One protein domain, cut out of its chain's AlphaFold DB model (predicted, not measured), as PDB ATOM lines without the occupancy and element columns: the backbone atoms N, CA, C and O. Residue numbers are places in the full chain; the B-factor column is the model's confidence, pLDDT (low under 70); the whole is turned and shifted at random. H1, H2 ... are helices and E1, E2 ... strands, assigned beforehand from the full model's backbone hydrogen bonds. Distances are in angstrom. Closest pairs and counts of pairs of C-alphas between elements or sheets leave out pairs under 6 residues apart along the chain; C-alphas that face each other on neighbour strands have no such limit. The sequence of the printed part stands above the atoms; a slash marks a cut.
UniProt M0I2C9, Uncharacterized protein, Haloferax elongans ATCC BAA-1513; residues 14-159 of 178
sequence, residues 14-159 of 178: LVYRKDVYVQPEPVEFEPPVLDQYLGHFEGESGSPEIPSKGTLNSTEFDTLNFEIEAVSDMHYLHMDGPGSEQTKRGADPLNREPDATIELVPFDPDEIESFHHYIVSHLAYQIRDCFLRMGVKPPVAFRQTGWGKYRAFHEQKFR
ATOM      1  N   LEU A  14     -61.009  26.013  -2.655       86.50
ATOM      2  CA  LEU A  14     -61.325  26.537  -1.333       86.50
ATOM      3  C   LEU A  14     -60.125  27.325  -0.798       86.50
ATOM      4  O   LEU A  14     -58.986  26.874  -0.890       86.50
ATOM      5  N   VAL A  15     -60.370  28.488  -0.200       90.44
ATOM      6  CA  VAL A  15     -59.337  29.273   0.489       90.44
ATOM      7  C   VAL A  15     -59.842  29.656   1.870       90.44
ATOM      8  O   VAL A  15     -60.900  30.271   2.021       90.44
ATOM      9  N   TYR A  16     -59.069  29.300   2.885       92.06
ATOM     10  CA  TYR A  16     -59.263  29.744   4.255       92.06
ATOM     11  C   TYR A  16     -58.686  31.143   4.408       92.06
ATOM     12  O   TYR A  16     -57.573  31.422   3.960       92.06
ATOM     13  N   ARG A  17     -59.444  32.033   5.040       94.44
ATOM     14  CA  ARG A  17     -59.030  33.410   5.285       94.44
ATOM     15  C   ARG A  17     -59.157  33.740   6.756       94.44
ATOM     16  O   ARG A  17     -60.164  33.410   7.383       94.44
ATOM     17  N   LYS A  18     -58.156  34.431   7.286       94.88
ATOM     18  CA  LYS A  18     -58.158  34.916   8.660       94.88
ATOM     19  C   LYS A  18     -57.665  36.350   8.703       94.88
ATOM     20  O   LYS A  18     -56.578  36.643   8.207       94.88
ATOM     21  N   ASP A  19     -58.473  37.211   9.294       96.81
ATOM     22  CA  ASP A  19     -58.140  38.610   9.481       96.81
ATOM     23  C   ASP A  19     -57.320  38.774  10.762       96.81
ATOM     24  O   ASP A  19     -57.593  38.134  11.785       96.81
ATOM     25  N   VAL A  20     -56.292  39.612  10.678       95.06
ATOM     26  CA  VAL A  20     -55.330  39.891  11.742       95.06
ATOM     27  C   VAL A  20     -55.364  41.378  12.048       95.06
ATOM     28  O   VAL A  20     -55.274  42.214  11.147       95.06
ATOM     29  N   TYR A  21     -55.479  41.668  13.337       95.19
ATOM     30  CA  TYR A  21     -55.461  42.998  13.914       95.19
ATOM     31  C   TYR A  21     -54.218  43.078  14.804       95.19
ATOM     32  O   TYR A  21     -54.028  42.214  15.664       95.19
ATOM     33  N   VAL A  22     -53.350  44.056  14.579       92.88
ATOM     34  CA  VAL A  22     -52.103  44.266  15.319       92.88
ATOM     35  C   VAL A  22     -52.156  45.565  16.116       92.88
ATOM     36  O   VAL A  22     -52.864  46.502  15.756       92.88
ATOM     37  N   GLN A  23     -51.403  45.607  17.210       91.12
ATOM     38  CA  GLN A  23     -51.237  46.793  18.045       91.12
ATOM     39  C   GLN A  23     -49.789  46.904  18.553       91.12
ATOM     40  O   GLN A  23     -49.168  45.874  18.821       91.12
ATOM     41  N   PRO A  24     -49.258  48.117  18.775       90.88
ATOM     42  CA  PRO A  24     -49.780  49.406  18.312       90.88
ATOM     43  C   PRO A  24     -49.853  49.495  16.780       90.88
ATOM     44  O   PRO A  24     -49.306  48.645  16.078       90.88
ATOM     45  N   GLU A  25     -50.530  50.523  16.271       87.69
ATOM     46  CA  GLU A  25     -50.692  50.748  14.833       87.69
ATOM     47  C   GLU A  25     -49.312  50.812  14.130       87.69
ATOM     48  O   GLU A  25     -48.494  51.675  14.470       87.69
ATOM     49  N   PRO A  26     -49.014  49.934  13.146       85.00
ATOM     50  CA  PRO A  26     -47.676  49.821  12.552       85.00
ATOM     51  C   PRO A  26     -47.160  51.097  11.876       85.00
ATOM     52  O   PRO A  26     -45.947  51.259  11.703       85.00
ATOM     53  N   VAL A  27     -48.061  52.000  11.483       85.44
ATOM     54  CA  VAL A  27     -47.709  53.285  10.863       85.44
ATOM     55  C   VAL A  27     -47.448  54.409  11.868       85.44
ATOM     56  O   VAL A  27     -46.922  55.445  11.476       85.44
ATOM     57  N   GLU A  28     -47.784  54.226  13.149       86.94
ATOM     58  CA  GLU A  28     -47.561  55.230  14.202       86.94
ATOM     59  C   GLU A  28     -46.163  55.144  14.836       86.94
ATOM     60  O   GLU A  28     -45.781  56.007  15.631       86.94
ATOM     61  N   PHE A  29     -45.380  54.119  14.491       81.94
ATOM     62  CA  PHE A  29     -43.984  54.019  14.902       81.94
ATOM     63  C   PHE A  29     -43.129  55.107  14.241       81.94
ATOM     64  O   PHE A  29     -43.372  55.496  13.103       81.94
ATOM     65  N   GLU A  30     -42.081  55.553  14.938       82.75
ATOM     66  CA  GLU A  30     -41.078  56.479  14.399       82.75
ATOM     67  C   GLU A  30     -39.693  55.798  14.407       82.75
ATOM     68  O   GLU A  30     -39.082  55.683  15.477       82.75
ATOM     69  N   PRO A  31     -39.189  55.313  13.252       79.00
ATOM     70  CA  PRO A  31     -39.839  55.321  11.931       79.00
ATOM     71  C   PRO A  31     -40.922  54.224  11.805       79.00
ATOM     72  O   PRO A  31     -40.904  53.281  12.601       79.00
ATOM     73  N   PRO A  32     -41.847  54.292  10.827       82.06
ATOM     74  CA  PRO A  32     -42.876  53.269  10.613       82.06
ATOM     75  C   PRO A  32     -42.304  51.851  10.502       82.06
ATOM     76  O   PRO A  32     -41.186  51.659  10.021       82.06
ATOM     77  N   VAL A  33     -43.072  50.826  10.894       77.88
ATOM     78  CA  VAL A  33     -42.584  49.428  10.915       77.88
ATOM     79  C   VAL A  33     -42.087  48.966   9.542       77.88
ATOM     80  O   VAL A  33     -41.083  48.259   9.458       77.88
ATOM     81  N   LEU A  34     -42.749  49.387   8.459       72.81
ATOM     82  CA  LEU A  34     -42.297  49.076   7.101       72.81
ATOM     83  C   LEU A  34     -40.897  49.643   6.826       72.81
ATOM     84  O   LEU A  34     -40.072  48.939   6.253       72.81
ATOM     85  N   ASP A  35     -40.610  50.866   7.267       71.69
ATOM     86  CA  ASP A  35     -39.316  51.520   7.054       71.69
ATOM     87  C   ASP A  35     -38.222  50.867   7.907       71.69
ATOM     88  O   ASP A  35     -37.113  50.638   7.424       71.69
ATOM     89  N   GLN A  36     -38.548  50.478   9.146       73.38
ATOM     90  CA  GLN A  36     -37.657  49.661   9.978       73.38
ATOM     91  C   GLN A  36     -37.311  48.346   9.270       73.38
ATOM     92  O   GLN A  36     -36.139  47.988   9.159       73.38
ATOM     93  N   TYR A  37     -38.328  47.654   8.739       70.69
ATOM     94  CA  TYR A  37     -38.160  46.400   8.012       70.69
ATOM     95  C   TYR A  37     -37.312  46.587   6.749       70.69
ATOM     96  O   TYR A  37     -36.358  45.843   6.536       70.69
ATOM     97  N   LEU A  38     -37.610  47.596   5.925       61.34
ATOM     98  CA  LEU A  38     -36.848  47.910   4.715       61.34
ATOM     99  C   LEU A  38     -35.389  48.262   5.024       61.34
ATOM    100  O   LEU A  38     -34.507  47.811   4.292       61.34
ATOM    101  N   GLY A  39     -35.116  48.944   6.139       60.50
ATOM    102  CA  GLY A  39     -33.759  49.223   6.613       60.50
ATOM    103  C   GLY A  39     -32.881  47.971   6.783       60.50
ATOM    104  O   GLY A  39     -31.662  48.060   6.638       60.50
ATOM    105  N   HIS A  40     -33.469  46.785   6.994       59.59
ATOM    106  CA  HIS A  40     -32.737  45.507   7.019       59.59
ATOM    107  C   HIS A  40     -32.329  44.985   5.626       59.59
ATOM    108  O   HIS A  40     -31.448  44.127   5.519       59.59
ATOM    109  N   PHE A  41     -32.951  45.487   4.555       51.09
ATOM    110  CA  PHE A  41     -32.714  45.072   3.165       51.09
ATOM    111  C   PHE A  41     -32.029  46.143   2.310       51.09
ATOM    112  O   PHE A  41     -31.584  45.837   1.204       51.09
ATOM    113  N   GLU A  42     -31.924  47.385   2.791       47.38
ATOM    114  CA  GLU A  42     -31.235  48.476   2.086       47.38
ATOM    115  C   GLU A  42     -29.697  48.340   2.093       47.38
ATOM    116  O   GLU A  42     -29.010  49.005   1.316       47.38
ATOM    117  N   GLY A  43     -29.144  47.429   2.903       42.12
ATOM    118  CA  GLY A  43     -27.729  47.057   2.903       42.12
ATOM    119  C   GLY A  43     -27.481  45.719   2.205       42.12
ATOM    120  O   GLY A  43     -27.633  44.676   2.819       42.12
ATOM    121  N   GLU A  44     -27.041  45.769   0.947       37.00
ATOM    122  CA  GLU A  44     -26.570  44.634   0.135       37.00
ATOM    123  C   GLU A  44     -27.585  43.512  -0.180       37.00
ATOM    124  O   GLU A  44     -28.331  42.987   0.639       37.00
ATOM    125  N   SER A  45     -27.545  43.082  -1.445       41.09
ATOM    126  CA  SER A  45     -28.355  42.030  -2.078       41.09
ATOM    127  C   SER A  45     -28.134  40.606  -1.512       41.09
ATOM    128  O   SER A  45     -28.357  39.628  -2.225       41.09
ATOM    129  N   GLY A  46     -27.670  40.486  -0.267       43.47
ATOM    130  CA  GLY A  46     -27.354  39.238   0.425       43.47
ATOM    131  C   GLY A  46     -27.970  39.098   1.822       43.47
ATOM    132  O   GLY A  46     -27.625  38.139   2.510       43.47
ATOM    133  N   SER A  47     -28.857  40.006   2.263       37.03
ATOM    134  CA  SER A  47     -29.649  39.773   3.485       37.03
ATOM    135  C   SER A  47     -30.484  38.493   3.343       37.03
ATOM    136  O   SER A  47     -30.917  38.176   2.232       37.03
ATOM    137  N   PRO A  48     -30.668  37.732   4.437       38.22
ATOM    138  CA  PRO A  48     -30.831  36.289   4.379       38.22
ATOM    139  C   PRO A  48     -31.996  35.889   3.478       38.22
ATOM    140  O   PRO A  48     -33.110  36.397   3.629       38.22
ATOM    141  N   GLU A  49     -31.740  34.932   2.579       47.34
ATOM    142  CA  GLU A  49     -32.776  34.013   2.110       47.34
ATOM    143  C   GLU A  49     -33.635  33.641   3.319       47.34
ATOM    144  O   GLU A  49     -33.068  33.415   4.394       47.34
ATOM    145  N   ILE A  50     -34.967  33.633   3.154       45.12
ATOM    146  CA  ILE A  50     -35.934  33.197   4.174       45.12
ATOM    147  C   ILE A  50     -35.253  32.154   5.063       45.12
ATOM    148  O   ILE A  50     -34.817  31.135   4.514       45.12
ATOM    149  N   PRO A  51     -35.066  32.429   6.370       41.53
ATOM    150  CA  PRO A  51     -34.148  31.673   7.206       41.53
ATOM    151  C   PRO A  51     -34.357  30.184   6.973       41.53
ATOM    152  O   PRO A  51     -35.484  29.681   7.056       41.53
ATOM    153  N   SER A  52     -33.269  29.492   6.619       43.62
ATOM    154  CA  SER A  52     -33.296  28.050   6.392       43.62
ATOM    155  C   SER A  52     -33.994  27.369   7.571       43.62
ATOM    156  O   SER A  52     -33.932  27.866   8.698       43.62
ATOM    157  N   LYS A  53     -34.659  26.234   7.318       44.19
ATOM    158  CA  LYS A  53     -35.530  25.466   8.240       44.19
ATOM    159  C   LYS A  53     -35.052  25.354   9.709       44.19
ATOM    160  O   LYS A  53     -35.876  25.078  10.574       44.19
ATOM    161  N   GLY A  54     -33.763  25.564  10.004       43.16
ATOM    162  CA  GLY A  54     -33.173  25.559  11.349       43.16
ATOM    163  C   GLY A  54     -32.815  26.916  11.988       43.16
ATOM    164  O   GLY A  54     -32.201  26.889  13.048       43.16
ATOM    165  N   THR A  55     -33.146  28.071  11.395       47.88
ATOM    166  CA  THR A  55     -32.594  29.387  11.817       47.88
ATOM    167  C   THR A  55     -33.638  30.397  12.314       47.88
ATOM    168  O   THR A  55     -33.277  31.502  12.699       47.88
ATOM    169  N   LEU A  56     -34.931  30.056  12.351       50.56
ATOM    170  CA  LEU A  56     -35.938  30.938  12.958       50.56
ATOM    171  C   LEU A  56     -35.740  30.968  14.479       50.56
ATOM    172  O   LEU A  56     -36.208  30.084  15.197       50.56
ATOM    173  N   ASN A  57     -35.007  31.967  14.966       54.72
ATOM    174  CA  ASN A  57     -34.777  32.149  16.384       54.72
ATOM    175  C   ASN A  57     -36.030  32.755  17.030       54.72
ATOM    176  O   ASN A  57     -36.322  33.932  16.845       54.72
ATOM    177  N   SER A  58     -36.759  31.958  17.820       53.19
ATOM    178  CA  SER A  58     -37.971  32.415  18.513       53.19
ATOM    179  C   SER A  58     -37.729  33.652  19.390       53.19
ATOM    180  O   SER A  58     -38.619  34.482  19.517       53.19
ATOM    181  N   THR A  59     -36.512  33.818  19.926       56.47
ATOM    182  CA  THR A  59     -36.166  34.963  20.789       56.47
ATOM    183  C   THR A  59     -36.068  36.303  20.058       56.47
ATOM    184  O   THR A  59     -36.153  37.337  20.709       56.47
ATOM    185  N   GLU A  60     -35.939  36.326  18.725       55.88
ATOM    186  CA  GLU A  60     -36.039  37.579  17.958       55.88
ATOM    187  C   GLU A  60     -37.491  38.082  17.910       55.88
ATOM    188  O   GLU A  60     -37.730  39.289  17.967       55.88
ATOM    189  N   PHE A  61     -38.475  37.175  17.907       54.38
ATOM    190  CA  PHE A  61     -39.895  37.539  17.935       54.38
ATOM    191  C   PHE A  61     -40.337  38.096  19.297       54.38
ATOM    192  O   PHE A  61     -41.221  38.946  19.342       54.38
ATOM    193  N   ASP A  62     -39.675  37.700  20.388       55.09
ATOM    194  CA  ASP A  62     -39.926  38.237  21.736       55.09
ATOM    195  C   ASP A  62     -39.480  39.709  21.897       55.09
ATOM    196  O   ASP A  62     -39.744  40.333  22.924       55.09
ATOM    197  N   THR A  63     -38.787  40.275  20.899       61.44
ATOM    198  CA  THR A  63     -38.318  41.675  20.897       61.44
ATOM    199  C   THR A  63     -39.158  42.610  20.027       61.44
ATOM    200  O   THR A  63     -38.834  43.792  19.897       61.44
ATOM    201  N   LEU A  64     -40.234  42.101  19.426       67.31
ATOM    202  CA  LEU A  64     -41.110  42.901  18.579       67.31
ATOM    203  C   LEU A  64     -41.915  43.877  19.440       67.31
ATOM    204  O   LEU A  64     -42.524  43.503  20.436       67.31
ATOM    205  N   ASN A  65     -41.954  45.142  19.024       76.69
ATOM    206  CA  ASN A  65     -42.742  46.176  19.700       76.69
ATOM    207  C   ASN A  65     -44.237  46.126  19.321       76.69
ATOM    208  O   ASN A  65     -44.947  47.108  19.520       76.69
ATOM    209  N   PHE A  66     -44.696  45.022  18.730       81.25
ATOM    210  CA  PHE A  66     -46.066  44.819  18.277       81.25
ATOM    211  C   PHE A  66     -46.578  43.443  18.695       81.25
ATOM    212  O   PHE A  66     -45.828  42.472  18.778       81.25
ATOM    213  N   GLU A  67     -47.885  43.365  18.901       87.38
ATOM    214  CA  GLU A  67     -48.605  42.161  19.282       87.38
ATOM    215  C   GLU A  67     -49.856  41.997  18.413       87.38
ATOM    216  O   GLU A  67     -50.366  42.952  17.821       87.38
ATOM    217  N   ILE A  68     -50.377  40.772  18.348       91.25
ATOM    218  CA  ILE A  68     -51.691  40.510  17.757       91.25
ATOM    219  C   ILE A  68     -52.752  40.994  18.753       91.25
ATOM    220  O   ILE A  68     -52.907  40.412  19.825       91.25
ATOM    221  N   GLU A  69     -53.488  42.045  18.395       95.06
ATOM    222  CA  GLU A  69     -54.616  42.571  19.170       95.06
ATOM    223  C   GLU A  69     -55.790  41.590  19.143       95.06
ATOM    224  O   GLU A  69     -56.360  41.237  20.178       95.06
ATOM    225  N   ALA A  70     -56.151  41.138  17.942       95.81
ATOM    226  CA  ALA A  70     -57.265  40.233  17.724       95.81
ATOM    227  C   ALA A  70     -57.124  39.484  16.396       95.81
ATOM    228  O   ALA A  70     -56.365  39.861  15.503       95.81
ATOM    229  N   VAL A  71     -57.909  38.420  16.253       96.94
ATOM    230  CA  VAL A  71     -58.067  37.695  14.991       96.94
ATOM    231  C   VAL A  71     -59.534  37.363  14.767       96.94
ATOM    232  O   VAL A  71     -60.263  37.126  15.731       96.94
ATOM    233  N   SER A  72     -59.970  37.323  13.512       96.44
ATOM    234  CA  SER A  72     -61.346  36.938  13.186       96.44
ATOM    235  C   SER A  72     -61.617  35.441  13.334       96.44
ATOM    236  O   SER A  72     -60.707  34.595  13.404       96.44
ATOM    237  N   ASP A  73     -62.904  35.100  13.356       95.38
ATOM    238  CA  ASP A  73     -63.339  33.752  13.002       95.38
ATOM    239  C   ASP A  73     -62.941  33.427  11.553       95.38
ATOM    240  O   ASP A  73     -62.725  34.307  10.726       95.38
ATOM    241  N   MET A  74     -62.859  32.139  11.221       93.69
ATOM    242  CA  MET A  74     -62.461  31.718   9.879       93.69
ATOM    243  C   MET A  74     -63.453  32.222   8.820       93.69
ATOM    244  O   MET A  74     -64.653  31.942   8.900       93.69
ATOM    245  N   HIS A  75     -62.950  32.913   7.800       93.25
ATOM    246  CA  HIS A  75     -63.695  33.164   6.573       93.25
ATOM    247  C   HIS A  75     -63.299  32.129   5.519       93.25
ATOM    248  O   HIS A  75     -62.205  31.562   5.537       93.25
ATOM    249  N   TYR A  76     -64.200  31.898   4.578       91.56
ATOM    250  CA  TYR A  76     -64.003  30.942   3.505       91.56
ATOM    251  C   TYR A  76     -64.297  31.615   2.181       91.56
ATOM    252  O   TYR A  76     -65.319  32.288   2.026       91.56
ATOM    253  N   LEU A  77     -63.395  31.415   1.238       89.06
ATOM    254  CA  LEU A  77     -63.590  31.728  -0.159       89.06
ATOM    255  C   LEU A  77     -63.764  30.420  -0.913       89.06
ATOM    256  O   LEU A  77     -62.938  29.523  -0.777       89.06
ATOM    257  N   HIS A  78     -64.805  30.339  -1.719       84.25
ATOM    258  CA  HIS A  78     -65.062  29.228  -2.619       84.25
ATOM    259  C   HIS A  78     -65.325  29.768  -4.023       84.25
ATOM    260  O   HIS A  78     -65.839  30.880  -4.187       84.25
ATOM    261  N   MET A  79     -64.912  29.003  -5.028       73.50
ATOM    262  CA  MET A  79     -65.137  29.319  -6.431       73.50
ATOM    263  C   MET A  79     -65.606  28.088  -7.192       73.50
ATOM    264  O   MET A  79     -64.845  27.140  -7.335       73.50
ATOM    265  N   ASP A  80     -66.812  28.187  -7.745       67.25
ATOM    266  CA  ASP A  80     -67.449  27.205  -8.633       67.25
ATOM    267  C   ASP A  80     -67.360  27.709 -10.090       67.25
ATOM    268  O   ASP A  80     -68.343  28.131 -10.713       67.25
ATOM    269  N   GLY A  81     -66.129  27.860 -10.593       61.28
ATOM    270  CA  GLY A  81     -65.837  28.321 -11.957       61.28
ATOM    271  C   GLY A  81     -65.600  29.835 -12.174       61.28
ATOM    272  O   GLY A  81     -65.461  30.628 -11.241       61.28
ATOM    273  N   PRO A  82     -65.450  30.279 -13.443       58.69
ATOM    274  CA  PRO A  82     -65.084  31.659 -13.762       58.69
ATOM    275  C   PRO A  82     -66.170  32.674 -13.371       58.69
ATOM    276  O   PRO A  82     -67.228  32.741 -13.991       58.69
ATOM    277  N   GLY A  83     -65.864  33.532 -12.396       65.31
ATOM    278  CA  GLY A  83     -66.710  34.666 -11.999       65.31
ATOM    279  C   GLY A  83     -67.715  34.382 -10.876       65.31
ATOM    280  O   GLY A  83     -68.456  35.288 -10.501       65.31
ATOM    281  N   SER A  84     -67.721  33.177 -10.308       73.62
ATOM    282  CA  SER A  84     -68.602  32.743  -9.213       73.62
ATOM    283  C   SER A  84     -67.868  32.766  -7.864       73.62
ATOM    284  O   SER A  84     -67.701  31.750  -7.196       73.62
ATOM    285  N   GLU A  85     -67.407  33.953  -7.446       81.69
ATOM    286  CA  GLU A  85     -66.759  34.109  -6.136       81.69
ATOM    287  C   GLU A  85     -67.807  34.041  -5.024       81.69
ATOM    288  O   GLU A  85     -68.627  34.951  -4.891       81.69
ATOM    289  N   GLN A  86     -67.755  33.002  -4.193       84.56
ATOM    290  CA  GLN A  86     -68.561  32.903  -2.983       84.56
ATOM    291  C   GLN A  86     -67.683  33.150  -1.757       84.56
ATOM    292  O   GLN A  86     -66.646  32.523  -1.567       84.56
ATOM    293  N   THR A  87     -68.091  34.087  -0.901       87.88
ATOM    294  CA  THR A  87     -67.399  34.357   0.366       87.88
ATOM    295  C   THR A  87     -68.350  34.137   1.533       87.88
ATOM    296  O   THR A  87     -69.395  34.778   1.625       87.88
ATOM    297  N   LYS A  88     -67.947  33.283   2.473       90.62
ATOM    298  CA  LYS A  88     -68.593  33.121   3.776       90.62
ATOM    299  C   LYS A  88     -67.721  33.779   4.834       90.62
ATOM    300  O   LYS A  88     -66.619  33.304   5.097       90.62
ATOM    301  N   ARG A  89     -68.197  34.868   5.441       91.44
ATOM    302  CA  ARG A  89     -67.447  35.561   6.499       91.44
ATOM    303  C   ARG A  89     -67.798  35.011   7.880       91.44
ATOM    304  O   ARG A  89     -68.977  34.872   8.196       91.44
ATOM    305  N   GLY A  90     -66.773  34.731   8.684       91.81
ATOM    306  CA  GLY A  90     -66.886  34.647  10.139       91.81
ATOM    307  C   GLY A  90     -67.125  36.015  10.789       91.81
ATOM    308  O   GLY A  90     -67.210  37.030  10.093       91.81
ATOM    309  N   ALA A  91     -67.263  36.028  12.116       93.75
ATOM    310  CA  ALA A  91     -67.415  37.251  12.891       93.75
ATOM    311  C   ALA A  91     -66.104  38.051  12.963       93.75
ATOM    312  O   ALA A  91     -65.023  37.493  13.179       93.75
ATOM    313  N   ASP A  92     -66.239  39.368  12.826       94.69
ATOM    314  CA  ASP A  92     -65.148  40.323  13.002       94.69
ATOM    315  C   ASP A  92     -65.042  40.684  14.499       94.69
ATOM    316  O   ASP A  92     -66.065  40.973  15.132       94.69
ATOM    317  N   PRO A  93     -63.840  40.650  15.105       95.56
ATOM    318  CA  PRO A  93     -63.677  40.839  16.546       95.56
ATOM    319  C   PRO A  93     -63.730  42.315  16.958       95.56
ATOM    320  O   PRO A  93     -64.011  42.620  18.116       95.56
ATOM    321  N   LEU A  94     -63.459  43.229  16.021       95.25
ATOM    322  CA  LEU A  94     -63.324  44.666  16.247       95.25
ATOM    323  C   LEU A  94     -64.132  45.451  15.207       95.25
ATOM    324  O   LEU A  94     -64.356  44.991  14.092       95.25
ATOM    325  N   ASN A  95     -64.548  46.669  15.564       94.12
ATOM    326  CA  ASN A  95     -65.274  47.578  14.669       94.12
ATOM    327  C   ASN A  95     -64.309  48.503  13.899       94.12
ATOM    328  O   ASN A  95     -64.431  49.727  13.956       94.12
ATOM    329  N   ARG A  96     -63.312  47.905  13.240       93.50
ATOM    330  CA  ARG A  96     -62.347  48.554  12.338       93.50
ATOM    331  C   ARG A  96     -61.953  47.579  11.228       93.50
ATOM    332  O   ARG A  96     -62.246  46.391  11.338       93.50
ATOM    333  N   GLU A  97     -61.314  48.067  10.172       93.69
ATOM    334  CA  GLU A  97     -60.749  47.178   9.151       93.69
ATOM    335  C   GLU A  97     -59.540  46.409   9.716       93.69
ATOM    336  O   GLU A  97     -58.827  46.947  10.572       93.69
ATOM    337  N   PRO A  98     -59.327  45.154   9.283       95.12
ATOM    338  CA  PRO A  98     -58.147  44.395   9.667       95.12
ATOM    339  C   PRO A  98     -56.890  44.937   8.999       95.12
ATOM    340  O   PRO A  98     -56.924  45.392   7.855       95.12
ATOM    341  N   ASP A  99     -55.763  44.796   9.687       92.62
ATOM    342  CA  ASP A  99     -54.462  45.258   9.196       92.62
ATOM    343  C   ASP A  99     -53.933  44.331   8.090       92.62
ATOM    344  O   ASP A  99     -53.251  44.761   7.158       92.62
ATOM    345  N   ALA A 100     -54.290  43.043   8.153       92.12
ATOM    346  CA  ALA A 100     -54.041  42.085   7.084       92.12
ATOM    347  C   ALA A 100     -55.059  40.936   7.083       92.12
ATOM    348  O   ALA A 100     -55.485  40.460   8.130       92.12
ATOM    349  N   THR A 101     -55.362  40.407   5.895       94.38
ATOM    350  CA  THR A 101     -56.035  39.108   5.732       94.38
ATOM    351  C   THR A 101     -55.026  38.078   5.248       94.38
ATOM    352  O   THR A 101     -54.470  38.222   4.153       94.38
ATOM    353  N   ILE A 102     -54.805  37.022   6.023       93.50
ATOM    354  CA  ILE A 102     -53.994  35.871   5.622       93.50
ATOM    355  C   ILE A 102     -54.886  34.913   4.836       93.50
ATOM    356  O   ILE A 102     -55.979  34.578   5.287       93.50
ATOM    357  N   GLU A 103     -54.419  34.467   3.673       93.50
ATOM    358  CA  GLU A 103     -55.071  33.421   2.879       93.50
ATOM    359  C   GLU A 103     -54.264  32.119   2.946       93.50
ATOM    360  O   GLU A 103     -53.039  32.172   2.936       93.50
ATOM    361  N   LEU A 104     -54.928  30.966   3.025       89.44
ATOM    362  CA  LEU A 104     -54.309  29.644   2.920       89.44
ATOM    363  C   LEU A 104     -55.210  28.714   2.111       89.44
ATOM    364  O   LEU A 104     -56.417  28.646   2.346       89.44
ATOM    365  N   VAL A 105     -54.623  27.962   1.187       83.88
ATOM    366  CA  VAL A 105     -55.311  26.841   0.532       83.88
ATOM    367  C   VAL A 105     -55.286  25.609   1.448       83.88
ATOM    368  O   VAL A 105     -54.375  25.494   2.272       83.88
ATOM    369  N   PRO A 106     -56.262  24.690   1.347       81.94
ATOM    370  CA  PRO A 106     -56.179  23.393   1.997       81.94
ATOM    371  C   PRO A 106     -54.859  22.701   1.655       81.94
ATOM    372  O   PRO A 106     -54.454  22.651   0.496       81.94
ATOM    373  N   PHE A 107     -54.210  22.163   2.675       77.69
ATOM    374  CA  PHE A 107     -53.010  21.348   2.552       77.69
ATOM    375  C   PHE A 107     -53.128  20.173   3.519       77.69
ATOM    376  O   PHE A 107     -53.867  20.256   4.507       77.69
ATOM    377  N   ASP A 108     -52.398  19.096   3.247       79.25
ATOM    378  CA  ASP A 108     -52.247  18.001   4.199       79.25
ATOM    379  C   ASP A 108     -51.124  18.345   5.197       79.25
ATOM    380  O   ASP A 108     -49.970  18.505   4.783       79.25
ATOM    381  N   PRO A 109     -51.414  18.514   6.501       74.12
ATOM    382  CA  PRO A 109     -50.384  18.796   7.496       74.12
ATOM    383  C   PRO A 109     -49.303  17.715   7.578       74.12
ATOM    384  O   PRO A 109     -48.172  18.042   7.938       74.12
ATOM    385  N   ASP A 110     -49.623  16.464   7.232       78.31
ATOM    386  CA  ASP A 110     -48.673  15.347   7.276       78.31
ATOM    387  C   ASP A 110     -47.635  15.426   6.140       78.31
ATOM    388  O   ASP A 110     -46.530  14.894   6.266       78.31
ATOM    389  N   GLU A 111     -47.944  16.144   5.055       77.00
ATOM    390  CA  GLU A 111     -47.008  16.429   3.959       77.00
ATOM    391  C   GLU A 111     -46.055  17.591   4.285       77.00
ATOM    392  O   GLU A 111     -45.072  17.827   3.576       77.00
ATOM    393  N   ILE A 112     -46.309  18.320   5.376       75.50
ATOM    394  CA  ILE A 112     -45.511  19.477   5.762       75.50
ATOM    395  C   ILE A 112     -44.448  19.080   6.782       75.50
ATOM    396  O   ILE A 112     -44.697  18.938   7.976       75.50
ATOM    397  N   GLU A 113     -43.195  19.038   6.327       74.25
ATOM    398  CA  GLU A 113     -42.069  18.752   7.219       74.25
ATOM    399  C   GLU A 113     -41.826  19.838   8.288       74.25
ATOM    400  O   GLU A 113     -41.163  19.583   9.295       74.25
ATOM    401  N   SER A 114     -42.258  21.079   8.041       80.31
ATOM    402  CA  SER A 114     -42.191  22.187   9.001       80.31
ATOM    403  C   SER A 114     -43.315  23.182   8.751       80.31
ATOM    404  O   SER A 114     -43.265  23.980   7.813       80.31
ATOM    405  N   PHE A 115     -44.324  23.149   9.622       78.81
ATOM    406  CA  PHE A 115     -45.478  24.042   9.541       78.81
ATOM    407  C   PHE A 115     -45.073  25.518   9.598       78.81
ATOM    408  O   PHE A 115     -45.554  26.324   8.808       78.81
ATOM    409  N   HIS A 116     -44.121  25.872  10.466       76.88
ATOM    410  CA  HIS A 116     -43.630  27.247  10.563       76.88
ATOM    411  C   HIS A 116     -42.994  27.714   9.253       76.88
ATOM    412  O   HIS A 116     -43.276  28.817   8.795       76.88
ATOM    413  N   HIS A 117     -42.171  26.868   8.628       76.31
ATOM    414  CA  HIS A 117     -41.543  27.214   7.359       76.31
ATOM    415  C   HIS A 117     -42.584  27.382   6.247       76.31
ATOM    416  O   HIS A 117     -42.515  28.347   5.493       76.31
ATOM    417  N   TYR A 118     -43.581  26.495   6.190       82.19
ATOM    418  CA  TYR A 118     -44.686  26.615   5.243       82.19
ATOM    419  C   TYR A 118     -45.428  27.948   5.395       82.19
ATOM    420  O   TYR A 118     -45.596  28.670   4.414       82.19
ATOM    421  N   ILE A 119     -45.812  28.311   6.624       82.94
ATOM    422  CA  ILE A 119     -46.513  29.571   6.893       82.94
ATOM    423  C   ILE A 119     -45.654  30.777   6.505       82.94
ATOM    424  O   ILE A 119     -46.143  31.663   5.811       82.94
ATOM    425  N   VAL A 120     -44.374  30.809   6.889       83.81
ATOM    426  CA  VAL A 120     -43.472  31.926   6.560       83.81
ATOM    427  C   VAL A 120     -43.313  32.090   5.046       83.81
ATOM    428  O   VAL A 120     -43.461  33.202   4.535       83.81
ATOM    429  N   SER A 121     -43.077  30.999   4.315       83.50
ATOM    430  CA  SER A 121     -42.969  31.033   2.853       83.50
ATOM    431  C   SER A 121     -44.273  31.507   2.209       83.50
ATOM    432  O   SER A 121     -44.258  32.383   1.344       83.50
ATOM    433  N   HIS A 122     -45.418  31.009   2.681       88.19
ATOM    434  CA  HIS A 122     -46.718  31.401   2.145       88.19
ATOM    435  C   HIS A 122     -47.056  32.876   2.423       88.19
ATOM    436  O   HIS A 122     -47.608  33.564   1.560       88.19
ATOM    437  N   LEU A 123     -46.673  33.405   3.589       90.38
ATOM    438  CA  LEU A 123     -46.783  34.832   3.895       90.38
ATOM    439  C   LEU A 123     -45.880  35.675   2.986       90.38
ATOM    440  O   LEU A 123     -46.332  36.696   2.466       90.38
ATOM    441  N   ALA A 124     -44.646  35.234   2.722       88.81
ATOM    442  CA  ALA A 124     -43.743  35.920   1.798       88.81
ATOM    443  C   ALA A 124     -44.340  36.029   0.381       88.81
ATOM    444  O   ALA A 124     -44.285  37.100  -0.229       88.81
ATOM    445  N   TYR A 125     -44.984  34.967  -0.120       92.81
ATOM    446  CA  TYR A 125     -45.678  34.985  -1.417       92.81
ATOM    447  C   TYR A 125     -46.861  35.960  -1.434       92.81
ATOM    448  O   TYR A 125     -47.094  36.646  -2.428       92.81
ATOM    449  N   GLN A 126     -47.599  36.075  -0.328       94.88
ATOM    450  CA  GLN A 126     -48.698  37.036  -0.225       94.88
ATOM    451  C   GLN A 126     -48.210  38.486  -0.154       94.88
ATOM    452  O   GLN A 126     -48.827  39.361  -0.759       94.88
ATOM    453  N   ILE A 127     -47.095  38.748   0.536       92.00
ATOM    454  CA  ILE A 127     -46.475  40.081   0.576       92.00
ATOM    455  C   ILE A 127     -45.986  40.475  -0.822       92.00
ATOM    456  O   ILE A 127     -46.279  41.578  -1.288       92.00
ATOM    457  N   ARG A 128     -45.308  39.562  -1.531       93.31
ATOM    458  CA  ARG A 128     -44.921  39.735  -2.941       93.31
ATOM    459  C   ARG A 128     -46.107  40.165  -3.797       93.31
ATOM    460  O   ARG A 128     -46.001  41.126  -4.557       93.31
ATOM    461  N   ASP A 129     -47.230  39.468  -3.663       94.69
ATOM    462  CA  ASP A 129     -48.435  39.751  -4.435       94.69
ATOM    463  C   ASP A 129     -48.993  41.149  -4.158       94.69
ATOM    464  O   ASP A 129     -49.446  41.813  -5.090       94.69
ATOM    465  N   CYS A 130     -48.923  41.637  -2.916       92.44
ATOM    466  CA  CYS A 130     -49.303  43.012  -2.594       92.44
ATOM    467  C   CYS A 130     -48.461  44.023  -3.388       92.44
ATOM    468  O   CYS A 130     -49.027  44.900  -4.040       92.44
ATOM    469  N   PHE A 131     -47.132  43.873  -3.409       91.50
ATOM    470  CA  PHE A 131     -46.242  44.751  -4.183       91.50
ATOM    471  C   PHE A 131     -46.525  44.694  -5.690       91.50
ATOM    472  O   PHE A 131     -46.725  45.733  -6.321       91.50
ATOM    473  N   LEU A 132     -46.636  43.489  -6.258       91.69
ATOM    474  CA  LEU A 132     -46.901  43.307  -7.691       91.69
ATOM    475  C   LEU A 132     -48.242  43.920  -8.122       91.69
ATOM    476  O   LEU A 132     -48.340  44.515  -9.196       91.69
ATOM    477  N   ARG A 133     -49.280  43.812  -7.287       91.19
ATOM    478  CA  ARG A 133     -50.598  44.408  -7.560       91.19
ATOM    479  C   ARG A 133     -50.604  45.928  -7.427       91.19
ATOM    480  O   ARG A 133     -51.390  46.582  -8.104       91.19
ATOM    481  N   MET A 134     -49.711  46.489  -6.612       91.19
ATOM    482  CA  MET A 134     -49.457  47.933  -6.563       91.19
ATOM    483  C   MET A 134     -48.623  48.436  -7.751       91.19
ATOM    484  O   MET A 134     -48.440  49.643  -7.888       91.19
ATOM    485  N   GLY A 135     -48.107  47.548  -8.608       89.81
ATOM    486  CA  GLY A 135     -47.179  47.936  -9.671       89.81
ATOM    487  C   GLY A 135     -45.810  48.350  -9.126       89.81
ATOM    488  O   GLY A 135     -45.121  49.158  -9.741       89.81
ATOM    489  N   VAL A 136     -45.407  47.796  -7.979       89.19
ATOM    490  CA  VAL A 136     -44.111  48.054  -7.343       89.19
ATOM    491  C   VAL A 136     -43.279  46.773  -7.321       89.19
ATOM    492  O   VAL A 136     -43.791  45.683  -7.067       89.19
ATOM    493  N   LYS A 137     -41.971  46.900  -7.561       88.62
ATOM    494  CA  LYS A 137     -41.021  45.791  -7.433       88.62
ATOM    495  C   LYS A 137     -40.973  45.288  -5.983       88.62
ATOM    496  O   LYS A 137     -40.628  46.073  -5.098       88.62
ATOM    497  N   PRO A 138     -41.213  43.992  -5.719       88.31
ATOM    498  CA  PRO A 138     -41.074  43.453  -4.372       88.31
ATOM    499  C   PRO A 138     -39.633  43.591  -3.833       88.31
ATOM    500  O   PRO A 138     -38.665  43.446  -4.602       88.31
ATOM    501  N   PRO A 139     -39.448  43.814  -2.520       82.50
ATOM    502  CA  PRO A 139     -38.150  43.677  -1.853       82.50
ATOM    503  C   PRO A 139     -37.513  42.304  -2.106       82.50
ATOM    504  O   PRO A 139     -38.230  41.316  -2.263       82.50
ATOM    505  N   VAL A 140     -36.173  42.224  -2.136       81.12
ATOM    506  CA  VAL A 140     -35.423  40.991  -2.482       81.12
ATOM    507  C   VAL A 140     -35.882  39.782  -1.664       81.12
ATOM    508  O   VAL A 140     -36.102  38.720  -2.237       81.12
ATOM    509  N   ALA A 141     -36.121  39.958  -0.363       76.38
ATOM    510  CA  ALA A 141     -36.556  38.883   0.531       76.38
ATOM    511  C   ALA A 141     -37.912  38.254   0.171       76.38
ATOM    512  O   ALA A 141     -38.177  37.114   0.541       76.38
ATOM    513  N   PHE A 142     -38.757  38.965  -0.577       86.00
ATOM    514  CA  PHE A 142     -40.069  38.481  -1.009       86.00
ATOM    515  C   PHE A 142     -40.097  38.072  -2.489       86.00
ATOM    516  O   PHE A 142     -41.149  37.721  -3.018       86.00
ATOM    517  N   ARG A 143     -38.957  38.094  -3.189       88.19
ATOM    518  CA  ARG A 143     -38.849  37.664  -4.595       88.19
ATOM    519  C   ARG A 143     -38.743  36.150  -4.702       88.19
ATOM    520  O   ARG A 143     -37.713  35.611  -5.090       88.19
ATOM    521  N   GLN A 144     -39.815  35.471  -4.325       86.50
ATOM    522  CA  GLN A 144     -39.907  34.018  -4.348       86.50
ATOM    523  C   GLN A 144     -41.121  33.581  -5.161       86.50
ATOM    524  O   GLN A 144     -42.133  34.287  -5.206       86.50
ATOM    525  N   THR A 145     -41.019  32.430  -5.815       90.19
ATOM    526  CA  THR A 145     -42.123  31.826  -6.561       90.19
ATOM    527  C   THR A 145     -42.965  30.931  -5.661       90.19
ATOM    528  O   THR A 145     -42.471  30.346  -4.700       90.19
ATOM    529  N   GLY A 146     -44.258  30.845  -5.958       89.62
ATOM    530  CA  GLY A 146     -45.205  30.048  -5.187       89.62
ATOM    531  C   GLY A 146     -46.562  30.723  -5.042       89.62
ATOM    532  O   GLY A 146     -46.710  31.934  -5.250       89.62
ATOM    533  N   TRP A 147     -47.567  29.927  -4.695       89.38
ATOM    534  CA  TRP A 147     -48.946  30.384  -4.591       89.38
ATOM    535  C   TRP A 147     -49.108  31.356  -3.417       89.38
ATOM    536  O   TRP A 147     -48.857  30.982  -2.275       89.38
ATOM    537  N   GLY A 148     -49.526  32.593  -3.697       92.12
ATOM    538  CA  GLY A 148     -49.798  33.618  -2.685       92.12
ATOM    539  C   GLY A 148     -51.296  33.877  -2.524       92.12
ATOM    540  O   GLY A 148     -52.065  32.972  -2.213       92.12
ATOM    541  N   LYS A 149     -51.736  35.119  -2.734       92.44
ATOM    542  CA  LYS A 149     -53.160  35.467  -2.634       92.44
ATOM    543  C   LYS A 149     -53.924  34.933  -3.836       92.44
ATOM    544  O   LYS A 149     -53.497  35.092  -4.976       92.44
ATOM    545  N   TYR A 150     -55.115  34.396  -3.613       89.56
ATOM    546  CA  TYR A 150     -55.951  33.807  -4.656       89.56
ATOM    547  C   TYR A 150     -56.243  34.771  -5.811       89.56
ATOM    548  O   TYR A 150     -56.034  34.451  -6.983       89.56
ATOM    549  N   ARG A 151     -56.692  35.991  -5.492       88.62
ATOM    550  CA  ARG A 151     -56.981  37.000  -6.522       88.62
ATOM    551  C   ARG A 151     -55.720  37.412  -7.281       88.62
ATOM    552  O   ARG A 151     -55.792  37.644  -8.482       88.62
ATOM    553  N   ALA A 152     -54.575  37.456  -6.600       91.19
ATOM    554  CA  ALA A 152     -53.296  37.742  -7.235       91.19
ATOM    555  C   ALA A 152     -52.885  36.615  -8.188       91.19
ATOM    556  O   ALA A 152     -52.524  36.897  -9.323       91.19
ATOM    557  N   PHE A 153     -53.031  35.352  -7.777       90.12
ATOM    558  CA  PHE A 153     -52.848  34.189  -8.646       90.12
ATOM    559  C   PHE A 153     -53.714  34.291  -9.910       90.12
ATOM    560  O   PHE A 153     -53.197  34.151 -11.017       90.12
ATOM    561  N   HIS A 154     -55.007  34.606  -9.772       88.00
ATOM    562  CA  HIS A 154     -55.892  34.802 -10.925       88.00
ATOM    563  C   HIS A 154     -55.414  35.931 -11.843       88.00
ATOM    564  O   HIS A 154     -55.330  35.754 -13.058       88.00
ATOM    565  N   GLU A 155     -55.089  37.095 -11.283       89.38
ATOM    566  CA  GLU A 155     -54.576  38.226 -12.056       89.38
ATOM    567  C   GLU A 155     -53.275  37.859 -12.785       89.38
ATOM    568  O   GLU A 155     -53.152  38.145 -13.973       89.38
ATOM    569  N   GLN A 156     -52.348  37.167 -12.122       89.31
ATOM    570  CA  GLN A 156     -51.072  36.750 -12.703       89.31
ATOM    571  C   GLN A 156     -51.242  35.700 -13.804       89.31
ATOM    572  O   GLN A 156     -50.597  35.777 -14.842       89.31
ATOM    573  N   LYS A 157     -52.143  34.733 -13.609       88.44
ATOM    574  CA  LYS A 157     -52.400  33.658 -14.572       88.44
ATOM    575  C   LYS A 157     -53.067  34.152 -15.855       88.44
ATOM    576  O   LYS A 157     -52.837  33.585 -16.920       88.44
ATOM    577  N   PHE A 158     -53.924  35.169 -15.761       88.62
ATOM    578  CA  PHE A 158     -54.773  35.594 -16.880       88.62
ATOM    579  C   PHE A 158     -54.397  36.941 -17.496       88.62
ATOM    580  O   PHE A 158     -54.974  37.305 -18.523       88.62
ATOM    581  N   ARG A 159     -53.457  37.695 -16.912       88.75
ATOM    582  CA  ARG A 159     -53.055  39.001 -17.441       88.75
ATOM    583  C   ARG A 159     -51.594  38.997 -17.912       88.75
ATOM    584  O   ARG A 159     -50.714  38.648 -17.134       88.75
TER     585      ARG A 159
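This is residues 14 to 159 of the 178 residues of an uncharacterized protein of Haloferax elongans ATCC BAA-1513 (UniProt M0I2C9). A strongly twisted antiparallel sheet of five strands is built round the long strand E1, with the long helix H3 packed beside E5 and the shorter H4 near H3. At the end away from the hairpin of E3 and E4 lie H1, H2 and the long link between them, with residues 57 to 64 sticking out. The printed part has 146 residues, with four named helices and five named strands in the order E1 H1 H2 E2 E3 E4 E5 H3 H4; the class is mixed, and 68 residues, under half, are in named elements. The whole is compact, with a radius of gyration of the C-alphas of 16.6 A and spans of 45 by 36 by 34 A.

Find C-alpha 14 at (-61.325, 26.537, -1.333); from there E1, residues 14 to 23, runs 29.8 A to C-alpha 23 at (-51.237, 46.793, 18.045). Next come H1, residues 33 to 39, and H2, residues 58 to 61. Then look for E2, residues 67 to 71; E3, residues 75 to 79, 13.6 A long; E4, residues 85 to 88; and E5, residues 100 to 104, 13.1 A long. H3, residues 115 to 133, covers 27.1 A, and H4, residues 150 to 158, covers 12.4 A and ends at C-alpha 158, (-54.773, 35.594, -16.880).

Start at E1, which has three antiparallel neighbours in this branched sheet. E2, beside residues 19 to 23, and E3, beside residues 14 to 17, lie on one side of it, and E5, beside residues 15 to 20, on the other side. Look for N 23 and O 67 at 2.9 A towards E2, N 15 and O 77 at 2.8 A towards E3, and N 18 and O 102 at 3.0 A towards E5. E3 and E4 form a hairpin, with N 78 and O 86 at 2.9 A. H3 is on the sheet but only grazes it, with residues 119 to 127; its closest C-alphas to E5 are those of Leu 123 and Ile 102, 7.5 A apart. H4 is only just on the sheet, with 5 pairs of C-alphas within 10 A, and only grazes it, with Tyr 150. H3 and H4 are close but not clearly touching, at a steep tilt of 56 degrees, the same way; their closest C-alphas are those of Asp 129 and Ala 152, 6.0 A apart. H1 and H2 are not on the sheet and are apart from each other. In H1, H3 and H4 every O i to N i+4 pair is within hydrogen-bond range; H2 is too short for one.

The two C-alphas farthest apart are those of Gly 43 and Asp 80, 45.9 A. The printed part has no cut. The links H1 to H2, E4 to E5 and H3 to H4 are long. The mean pLDDT of the printed part is 79.8; look for values under 70 at residues 38 to 64 and 80 to 83.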